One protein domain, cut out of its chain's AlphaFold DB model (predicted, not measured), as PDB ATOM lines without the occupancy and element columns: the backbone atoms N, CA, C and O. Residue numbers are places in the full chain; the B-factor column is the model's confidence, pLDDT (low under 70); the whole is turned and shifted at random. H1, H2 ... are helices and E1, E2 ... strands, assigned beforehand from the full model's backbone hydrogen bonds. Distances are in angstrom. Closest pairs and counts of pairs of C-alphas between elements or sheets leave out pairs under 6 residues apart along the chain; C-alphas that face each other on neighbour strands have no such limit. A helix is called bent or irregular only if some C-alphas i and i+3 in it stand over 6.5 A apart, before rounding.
ATOM      1  N   LYS A   2     -33.131 -23.356  58.551       83.44
ATOM      2  CA  LYS A   2     -34.577 -23.140  58.684       83.44
ATOM      3  C   LYS A   2     -35.024 -21.695  58.397       83.44
ATOM      4  O   LYS A   2     -35.765 -21.491  57.447       83.44
ATOM      5  N   ASP A   3     -34.455 -20.716  59.098       87.44
ATOM      6  CA  ASP A   3     -34.843 -19.297  58.979       87.44
ATOM      7  C   ASP A   3     -34.623 -18.685  57.584       87.44
ATOM      8  O   ASP A   3     -35.253 -17.691  57.238       87.44
ATOM      9  N   VAL A   4     -33.733 -19.269  56.773       86.31
ATOM     10  CA  VAL A   4     -33.497 -18.824  55.390       86.31
ATOM     11  C   VAL A   4     -34.477 -19.495  54.433       86.31
ATOM     12  O   VAL A   4     -34.839 -18.888  53.441       86.31
ATOM     13  N   LEU A   5     -34.902 -20.736  54.694       88.25
ATOM     14  CA  LEU A   5     -35.748 -21.511  53.779       88.25
ATOM     15  C   LEU A   5     -37.245 -21.297  54.011       88.25
ATOM     16  O   LEU A   5     -38.002 -21.254  53.044       88.25
ATOM     17  N   GLU A   6     -37.677 -21.152  55.267       90.50
ATOM     18  CA  GLU A   6     -39.094 -20.980  55.624       90.50
ATOM     19  C   GLU A   6     -39.800 -19.828  54.890       90.50
ATOM     20  O   GLU A   6     -40.954 -20.006  54.505       90.50
ATOM     21  N   PRO A   7     -39.157 -18.677  54.611       93.06
ATOM     22  CA  PRO A   7     -39.794 -17.621  53.823       93.06
ATOM     23  C   PRO A   7     -40.079 -17.997  52.359       93.06
ATOM     24  O   PRO A   7     -40.863 -17.315  51.701       93.06
ATOM     25  N   HIS A   8     -39.441 -19.045  51.827       92.75
ATOM     26  CA  HIS A   8     -39.472 -19.394  50.399       92.75
ATOM     27  C   HIS A   8     -40.171 -20.728  50.103       92.75
ATOM     28  O   HIS A   8     -40.280 -21.135  48.941       92.75
ATOM     29  N   GLY A   9     -40.671 -21.417  51.127       93.81
ATOM     30  CA  GLY A   9     -41.382 -22.671  50.940       93.81
ATOM     31  C   GLY A   9     -41.802 -23.342  52.236       93.81
ATOM     32  O   GLY A   9     -41.772 -22.753  53.311       93.81
ATOM     33  N   GLU A  10     -42.180 -24.607  52.121       94.88
ATOM     34  CA  GLU A  10     -42.630 -25.423  53.244       94.88
ATOM     35  C   GLU A  10     -41.565 -26.446  53.633       94.88
ATOM     36  O   GLU A  10     -40.973 -27.105  52.779       94.88
ATOM     37  N   LEU A  11     -41.338 -26.610  54.936       94.56
ATOM     38  CA  LEU A  11     -40.511 -27.680  55.486       94.56
ATOM     39  C   LEU A  11     -41.424 -28.783  56.016       94.56
ATOM     40  O   LEU A  11     -42.049 -28.634  57.066       94.56
ATOM     41  N   LEU A  12     -41.494 -29.894  55.290       94.75
ATOM     42  CA  LEU A  12     -42.291 -31.058  55.659       94.75
ATOM     43  C   LEU A  12     -41.428 -31.997  56.511       94.75
ATOM     44  O   LEU A  12     -40.484 -32.583  55.974       94.75
ATOM     45  N   PRO A  13     -41.694 -32.139  57.822       94.56
ATOM     46  CA  PRO A  13     -40.878 -32.978  58.690       94.56
ATOM     47  C   PRO A  13     -41.000 -34.446  58.279       94.56
ATOM     48  O   PRO A  13     -42.097 -34.950  58.040       94.56
ATOM     49  N   VAL A  14     -39.865 -35.138  58.222       95.44
ATOM     50  CA  VAL A  14     -39.790 -36.558  57.875       95.44
ATOM     51  C   VAL A  14     -38.831 -37.289  58.802       95.44
ATOM     52  O   VAL A  14     -37.852 -36.724  59.290       95.44
ATOM     53  N   VAL A  15     -39.097 -38.576  59.005       95.25
ATOM     54  CA  VAL A  15     -38.136 -39.512  59.592       95.25
ATOM     55  C   VAL A  15     -37.653 -40.419  58.469       95.25
ATOM     56  O   VAL A  15     -38.472 -41.006  57.762       95.25
ATOM     57  N   TYR A  16     -36.339 -40.520  58.282       90.44
ATOM     58  CA  TYR A  16     -35.731 -41.316  57.218       90.44
ATOM     59  C   TYR A  16     -34.650 -42.249  57.772       90.44
ATOM     60  O   TYR A  16     -33.982 -41.941  58.758       90.44
ATOM     61  N   SER A  17     -34.478 -43.411  57.145       92.50
ATOM     62  CA  SER A  17     -33.454 -44.400  57.496       92.50
ATOM     63  C   SER A  17     -32.986 -45.139  56.247       92.50
ATOM     64  O   SER A  17     -33.805 -45.471  55.390       92.50
ATOM     65  N   SER A  18     -31.696 -45.440  56.164       86.62
ATOM     66  CA  SER A  18     -31.120 -46.401  55.216       86.62
ATOM     67  C   SER A  18     -31.031 -47.792  55.853       86.62
ATOM     68  O   SER A  18     -31.149 -47.944  57.072       86.62
ATOM     69  N   LEU A  32     -42.207 -22.938  47.220       93.69
ATOM     70  CA  LEU A  32     -43.526 -22.497  46.757       93.69
ATOM     71  C   LEU A  32     -43.447 -21.382  45.712       93.69
ATOM     72  O   LEU A  32     -44.428 -21.094  45.025       93.69
ATOM     73  N   LYS A  33     -42.287 -20.734  45.587       95.25
ATOM     74  CA  LYS A  33     -42.086 -19.655  44.627       95.25
ATOM     75  C   LYS A  33     -41.948 -20.226  43.215       95.25
ATOM     76  O   LYS A  33     -41.011 -20.973  42.935       95.25
ATOM     77  N   VAL A  34     -42.851 -19.811  42.329       95.38
ATOM     78  CA  VAL A  34     -42.751 -20.031  40.881       95.38
ATOM     79  C   VAL A  34     -42.366 -18.715  40.216       95.38
ATOM     80  O   VAL A  34     -42.981 -17.680  40.485       95.38
ATOM     81  N   VAL A  35     -41.334 -18.749  39.377       95.50
ATOM     82  CA  VAL A  35     -40.826 -17.598  38.629       95.50
ATOM     83  C   VAL A  35     -40.984 -17.870  37.133       95.50
ATOM     84  O   VAL A  35     -40.509 -18.908  36.656       95.50
ATOM     85  N   PRO A  36     -41.633 -16.964  36.379       94.75
ATOM     86  CA  PRO A  36     -41.716 -17.091  34.932       94.75
ATOM     87  C   PRO A  36     -40.340 -16.856  34.300       94.75
ATOM     88  O   PRO A  36     -39.568 -16.002  34.744       94.75
ATOM     89  N   THR A  37     -40.031 -17.607  33.249       94.88
ATOM     90  CA  THR A  37     -38.827 -17.371  32.450       94.88
ATOM     91  C   THR A  37     -39.018 -16.189  31.504       94.88
ATOM     92  O   THR A  37     -40.133 -15.769  31.189       94.88
ATOM     93  N   ASN A  38     -37.910 -15.663  30.987       94.88
ATOM     94  CA  ASN A  38     -37.954 -14.786  29.828       94.88
ATOM     95  C   ASN A  38     -38.219 -15.638  28.578       94.88
ATOM     96  O   ASN A  38     -37.301 -16.265  28.040       94.88
ATOM     97  N   GLU A  39     -39.468 -15.658  28.116       89.88
ATOM     98  CA  GLU A  39     -39.915 -16.458  26.963       89.88
ATOM     99  C   GLU A  39     -39.211 -16.092  25.648       89.88
ATOM    100  O   GLU A  39     -39.172 -16.891  24.716       89.88
ATOM    101  N   ARG A  40     -38.633 -14.887  25.544       93.12
ATOM    102  CA  ARG A  40     -37.924 -14.454  24.332       93.12
ATOM    103  C   ARG A  40     -36.534 -15.082  24.222       93.12
ATOM    104  O   ARG A  40     -36.026 -15.231  23.113       93.12
ATOM    105  N   THR A  41     -35.890 -15.374  25.349       94.00
ATOM    106  CA  THR A  41     -34.500 -15.866  25.407       94.00
ATOM    107  C   THR A  41     -34.388 -17.313  25.879       94.00
ATOM    108  O   THR A  41     -33.384 -17.973  25.604       94.00
ATOM    109  N   SER A  42     -35.395 -17.807  26.593       94.50
ATOM    110  CA  SER A  42     -35.480 -19.210  26.996       94.50
ATOM    111  C   SER A  42     -35.999 -20.035  25.830       94.50
ATOM    112  O   SER A  42     -36.899 -19.605  25.110       94.50
ATOM    113  N   THR A  43     -35.421 -21.211  25.613       94.44
ATOM    114  CA  THR A  43     -35.752 -22.043  24.457       94.44
ATOM    115  C   THR A  43     -35.953 -23.493  24.860       94.44
ATOM    116  O   THR A  43     -35.305 -23.999  25.782       94.44
ATOM    117  N   LYS A  44     -36.860 -24.155  24.142       92.88
ATOM    118  CA  LYS A  44     -37.009 -25.608  24.128       92.88
ATOM    119  C   LYS A  44     -36.516 -26.144  22.789       92.88
ATOM    120  O   LYS A  44     -36.610 -25.449  21.774       92.88
ATOM    121  N   ASP A  45     -35.974 -27.352  22.788       91.12
ATOM    122  CA  ASP A  45     -35.590 -28.040  21.563       91.12
ATOM    123  C   ASP A  45     -36.817 -28.598  20.811       91.12
ATOM    124  O   ASP A  45     -37.972 -28.392  21.193       91.12
ATOM    125  N   SER A  46     -36.578 -29.310  19.707       92.00
ATOM    126  CA  SER A  46     -37.648 -29.902  18.891       92.00
ATOM    127  C   SER A  46     -38.452 -31.001  19.595       92.00
ATOM    128  O   SER A  46     -39.498 -31.394  19.080       92.00
ATOM    129  N   PHE A  47     -37.967 -31.518  20.724       90.56
ATOM    130  CA  PHE A  47     -38.633 -32.529  21.542       90.56
ATOM    131  C   PHE A  47     -39.392 -31.916  22.726       90.56
ATOM    132  O   PHE A  47     -40.114 -32.631  23.411       90.56
ATOM    133  N   GLY A  48     -39.298 -30.595  22.921       87.19
ATOM    134  CA  GLY A  48     -39.911 -29.896  24.049       87.19
ATOM    135  C   GLY A  48     -39.032 -29.869  25.301       87.19
ATOM    136  O   GLY A  48     -39.487 -29.392  26.340       87.19
ATOM    137  N   GLU A  49     -37.783 -30.325  25.198       88.06
ATOM    138  CA  GLU A  49     -36.825 -30.316  26.299       88.06
ATOM    139  C   GLU A  49     -36.185 -28.938  26.437       88.06
ATOM    140  O   GLU A  49     -35.949 -28.233  25.454       88.06
ATOM    141  N   VAL A  50     -35.887 -28.531  27.667       90.94
ATOM    142  CA  VAL A  50     -35.296 -27.219  27.940       90.94
ATOM    143  C   VAL A  50     -33.860 -27.157  27.411       90.94
ATOM    144  O   VAL A  50     -32.983 -27.879  27.877       90.94
ATOM    145  N   ALA A  51     -33.605 -26.246  26.469       90.19
ATOM    146  CA  ALA A  51     -32.282 -26.020  25.885       90.19
ATOM    147  C   ALA A  51     -31.570 -24.805  26.505       90.19
ATOM    148  O   ALA A  51     -30.356 -24.824  26.709       90.19
ATOM    149  N   SER A  52     -32.318 -23.748  26.834       91.31
ATOM    150  CA  SER A  52     -31.803 -22.586  27.563       91.31
ATOM    151  C   SER A  52     -32.861 -22.000  28.490       91.31
ATOM    152  O   SER A  52     -34.038 -21.929  28.137       91.31
ATOM    153  N   LEU A  53     -32.421 -21.522  29.655       91.69
ATOM    154  CA  LEU A  53     -33.252 -20.805  30.619       91.69
ATOM    155  C   LEU A  53     -32.649 -19.448  30.923       91.69
ATOM    156  O   LEU A  53     -31.441 -19.317  31.117       91.69
ATOM    157  N   PHE A  54     -33.514 -18.448  30.992       92.50
ATOM    158  CA  PHE A  54     -33.149 -17.114  31.422       92.50
ATOM    159  C   PHE A  54     -34.258 -16.539  32.298       92.50
ATOM    160  O   PHE A  54     -35.441 -16.669  31.976       92.50
ATOM    161  N   PHE A  55     -33.866 -15.873  33.378       93.12
ATOM    162  CA  PHE A  55     -34.773 -15.246  34.330       93.12
ATOM    163  C   PHE A  55     -34.441 -13.757  34.420       93.12
ATOM    164  O   PHE A  55     -33.292 -13.393  34.658       93.12
ATOM    165  N   ASP A  56     -35.444 -12.895  34.240       92.38
ATOM    166  CA  ASP A  56     -35.279 -11.441  34.403       92.38
ATOM    167  C   ASP A  56     -35.242 -11.022  35.884       92.38
ATOM    168  O   ASP A  56     -34.861  -9.900  36.217       92.38
ATOM    169  N   THR A  57     -35.651 -11.925  36.775       88.94
ATOM    170  CA  THR A  57     -35.702 -11.719  38.222       88.94
ATOM    171  C   THR A  57     -34.876 -12.773  38.938       88.94
ATOM    172  O   THR A  57     -34.968 -13.958  38.617       88.94
ATOM    173  N   GLU A  58     -34.121 -12.350  39.947       84.81
ATOM    174  CA  GLU A  58     -33.406 -13.246  40.852       84.81
ATOM    175  C   GLU A  58     -34.242 -13.469  42.118       84.81
ATOM    176  O   GLU A  58     -34.745 -12.523  42.723       84.81
ATOM    177  N   GLU A  59     -34.395 -14.730  42.515       91.94
ATOM    178  CA  GLU A  59     -35.092 -15.149  43.731       91.94
ATOM    179  C   GLU A  59     -34.209 -16.151  44.483       91.94
ATOM    180  O   GLU A  59     -33.404 -16.865  43.879       91.94
ATOM    181  N   VAL A  60     -34.343 -16.209  45.812       92.44
ATOM    182  CA  VAL A  60     -33.434 -16.993  46.669       92.44
ATOM    183  C   VAL A  60     -33.430 -18.467  46.276       92.44
ATOM    184  O   VAL A  60     -32.361 -19.026  46.039       92.44
ATOM    185  N   ILE A  61     -34.616 -19.067  46.183       93.25
ATOM    186  CA  ILE A  61     -34.851 -20.446  45.760       93.25
ATOM    187  C   ILE A  61     -36.256 -20.543  45.157       93.25
ATOM    188  O   ILE A  61     -37.212 -20.019  45.730       93.25
ATOM    189  N   PHE A  62     -36.387 -21.154  43.983       94.44
ATOM    190  CA  PHE A  62     -37.634 -21.130  43.222       94.44
ATOM    191  C   PHE A  62     -37.711 -22.239  42.168       94.44
ATOM    192  O   PHE A  62     -36.724 -22.908  41.858       94.44
ATOM    193  N   LYS A  63     -38.911 -22.415  41.611       95.25
ATOM    194  CA  LYS A  63     -39.203 -23.268  40.454       95.25
ATOM    195  C   LYS A  63     -39.679 -22.428  39.275       95.25
ATOM    196  O   LYS A  63     -40.034 -21.263  39.445       95.25
ATOM    197  N   THR A  64     -39.755 -23.031  38.100       94.81
ATOM    198  CA  THR A  64     -40.444 -22.447  36.951       94.81
ATOM    199  C   THR A  64     -41.441 -23.450  36.385       94.81
ATOM    200  O   THR A  64     -41.345 -24.642  36.642       94.81
ATOM    201  N   ASP A  65     -42.456 -22.960  35.690       94.56
ATOM    202  CA  ASP A  65     -43.391 -23.782  34.927       94.56
ATOM    203  C   ASP A  65     -42.823 -24.155  33.550       94.56
ATOM    204  O   ASP A  65     -43.229 -25.151  32.955       94.56
ATOM    205  N   PHE A  66     -41.843 -23.391  33.057       94.12
ATOM    206  CA  PHE A  66     -41.220 -23.605  31.755       94.12
ATOM    207  C   PHE A  66     -40.522 -24.968  31.637       94.12
ATOM    208  O   PHE A  66     -40.470 -25.538  30.547       94.12
ATOM    209  N   ASP A  67     -39.999 -25.502  32.740       91.81
ATOM    210  CA  ASP A  67     -39.347 -26.812  32.826       91.81
ATOM    211  C   ASP A  67     -40.234 -27.868  33.500       91.81
ATOM    212  O   ASP A  67     -39.728 -28.826  34.085       91.81
ATOM    213  N   ASP A  68     -41.554 -27.662  33.472       91.94
ATOM    214  CA  ASP A  68     -42.544 -28.549  34.082       91.94
ATOM    215  C   ASP A  68     -42.307 -28.775  35.592       91.94
ATOM    216  O   ASP A  68     -42.691 -29.801  36.158       91.94
ATOM    217  N   TYR A  69     -41.704 -27.785  36.266       92.62
ATOM    218  CA  TYR A  69     -41.379 -27.787  37.696       92.62
ATOM    219  C   TYR A  69     -40.362 -28.856  38.123       92.62
ATOM    220  O   TYR A  69     -40.286 -29.186  39.319       92.62
ATOM    221  N   PHE A  70     -39.593 -29.406  37.175       89.44
ATOM    222  CA  PHE A  70     -38.584 -30.430  37.446       89.44
ATOM    223  C   PHE A  70     -37.320 -29.862  38.092       89.44
ATOM    224  O   PHE A  70     -36.706 -30.529  38.929       89.44
ATOM    225  N   GLY A  71     -36.927 -28.643  37.723       89.62
ATOM    226  CA  GLY A  71     -35.739 -27.984  38.238       89.62
ATOM    227  C   GLY A  71     -35.970 -27.229  39.542       89.62
ATOM    228  O   GLY A  71     -37.075 -26.806  39.894       89.62
ATOM    229  N   LEU A  72     -34.864 -27.033  40.258       91.25
ATOM    230  CA  LEU A  72     -34.767 -26.140  41.400       91.25
ATOM    231  C   LEU A  72     -33.687 -25.104  41.106       91.25
ATOM    232  O   LEU A  72     -32.532 -25.456  40.875       91.25
ATOM    233  N   TYR A  73     -34.065 -23.834  41.143       92.19
ATOM    234  CA  TYR A  73     -33.191 -22.713  40.824       92.19
ATOM    235  C   TYR A  73     -32.955 -21.883  42.076       92.19
ATOM    236  O   TYR A  73     -33.784 -21.861  42.988       92.19
ATOM    237  N   CYS A  74     -31.809 -21.215  42.149       92.25
ATOM    238  CA  CYS A  74     -31.463 -20.388  43.292       92.25
ATOM    239  C   CYS A  74     -30.573 -19.213  42.898       92.25
ATOM    240  O   CYS A  74     -29.888 -19.245  41.875       92.25
ATOM    241  N   SER A  75     -30.592 -18.182  43.735       92.31
ATOM    242  CA  SER A  75     -29.711 -17.022  43.615       92.31
ATOM    243  C   SER A  75     -28.240 -17.377  43.853       92.31
ATOM    244  O   SER A  75     -27.898 -18.332  44.565       92.31
ATOM    245  N   ASN A  76     -27.349 -16.523  43.352       90.31
ATOM    246  CA  ASN A  76     -25.919 -16.633  43.644       90.31
ATOM    247  C   ASN A  76     -25.616 -16.448  45.139       90.31
ATOM    248  O   ASN A  76     -24.682 -17.050  45.673       90.31
ATOM    249  N   GLU A  77     -26.398 -15.615  45.828       90.69
ATOM    250  CA  GLU A  77     -26.282 -15.413  47.274       90.69
ATOM    251  C   GLU A  77     -26.566 -16.709  48.038       90.69
ATOM    252  O   GLU A  77     -25.763 -17.121  48.880       90.69
ATOM    253  N   PHE A  78     -27.649 -17.405  47.686       91.12
ATOM    254  CA  PHE A  78     -27.988 -18.690  48.289       91.12
ATOM    255  C   PHE A  78     -26.904 -19.741  48.022       91.12
ATOM    256  O   PHE A  78     -26.458 -20.422  48.944       91.12
ATOM    257  N   GLN A  79     -26.388 -19.815  46.792       90.00
ATOM    258  CA  GLN A  79     -25.283 -20.717  46.453       90.00
ATOM    259  C   GLN A  79     -24.036 -20.453  47.320       90.00
ATOM    260  O   GLN A  79     -23.404 -21.396  47.806       90.00
ATOM    261  N   ARG A  80     -23.679 -19.181  47.547       89.94
ATOM    262  CA  ARG A  80     -22.566 -18.804  48.436       89.94
ATOM    263  C   ARG A  80     -22.843 -19.184  49.884       89.94
ATOM    264  O   ARG A  80     -21.932 -19.676  50.545       89.94
ATOM    265  N   PHE A  81     -24.074 -19.001  50.357       89.81
ATOM    266  CA  PHE A  81     -24.477 -19.402  51.701       89.81
ATOM    267  C   PHE A  81     -24.267 -20.908  51.922       89.81
ATOM    268  O   PHE A  81     -23.640 -21.294  52.908       89.81
ATOM    269  N   ILE A  82     -24.743 -21.753  50.998       89.31
ATOM    270  CA  ILE A  82     -24.583 -23.215  51.072       89.31
ATOM    271  C   ILE A  82     -23.098 -23.588  51.157       89.31
ATOM    272  O   ILE A  82     -22.700 -24.325  52.059       89.31
ATOM    273  N   LYS A  83     -22.275 -23.024  50.262       88.69
ATOM    274  CA  LYS A  83     -20.826 -23.276  50.215       88.69
ATOM    275  C   LYS A  83     -20.117 -22.826  51.498       88.69
ATOM    276  O   LYS A  83     -19.291 -23.564  52.017       88.69
ATOM    277  N   ALA A  84     -20.449 -21.647  52.023       90.69
ATOM    278  CA  ALA A  84     -19.825 -21.092  53.228       90.69
ATOM    279  C   ALA A  84     -20.158 -21.873  54.511       90.69
ATOM    280  O   ALA A  84     -19.405 -21.797  55.475       90.69
ATOM    281  N   ASN A  85     -21.275 -22.605  54.526       88.81
ATOM    282  CA  ASN A  85     -21.691 -23.447  55.650       88.81
ATOM    283  C   ASN A  85     -21.339 -24.930  55.445       88.81
ATOM    284  O   ASN A  85     -21.818 -25.765  56.207       88.81
ATOM    285  N   GLU A  86     -20.551 -25.253  54.411       87.94
ATOM    286  CA  GLU A  86     -20.078 -26.614  54.113       87.94
ATOM    287  C   GLU A  86     -21.217 -27.649  54.034       87.94
ATOM    288  O   GLU A  86     -21.056 -28.823  54.374       87.94
TER     289      GLU A  86
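AT A GLANCE: This is residues 2 to 18 and 32 to 86 of the 107 residues of an uncharacterized protein of Oleibacter marinus (UniProt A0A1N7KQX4). With little regular structure, this is a loose body of loops, residues 32 to 49 and 53 to 75, with short helices H1 and H2 toward one end and short strand E2 toward the other; residues 12 to 18 stick out as an arm, 12 to 16 of them in E1. The printed part has 72 residues, 27 in named elements ordered H1, E1, E2, H2, class mixed. It is loose, radius of gyration of the C-alphas 14.8 A, spanning 41 by 29 by 21 A.

IN THESE COORDINATES: Find C-alpha 76 at (-25.919, -16.633, 43.644); H2 runs 12.2 A to residue 84. H1, residues 2 to 8, 10.3 A, starts at (-34.577, -23.140, 58.684). E1 covers residues 9 to 16, 20.5 A; E2, 50 to 52, 5.8 A.

HOW THE PARTS SIT: H2 is apart from H1, E1 and E2; its O i to N i+4 pairs are all within hydrogen-bond range. H1 is only just irregular, C-alphas 4 and 7 being 6.6 A apart, with 1 of 3 such pairs and 2 of 4 O i to N i+3 pairs within range. A tight link joins H1 to E1; their closest C-alphas, Leu 5 and Leu 11, are 8.0 A apart. E1 and E2 pair with no named strand, but residues 43 to 44 pair antiparallel with E2, as do 61 to 62 with 73 to 74.

THE WHOLE: Residues 19 to 31 are not printed; C-alphas 18 and 32 are 28.2 A apart across the cut. E2 to H2 is a long link. No printed residue is under 70 in pLDDT.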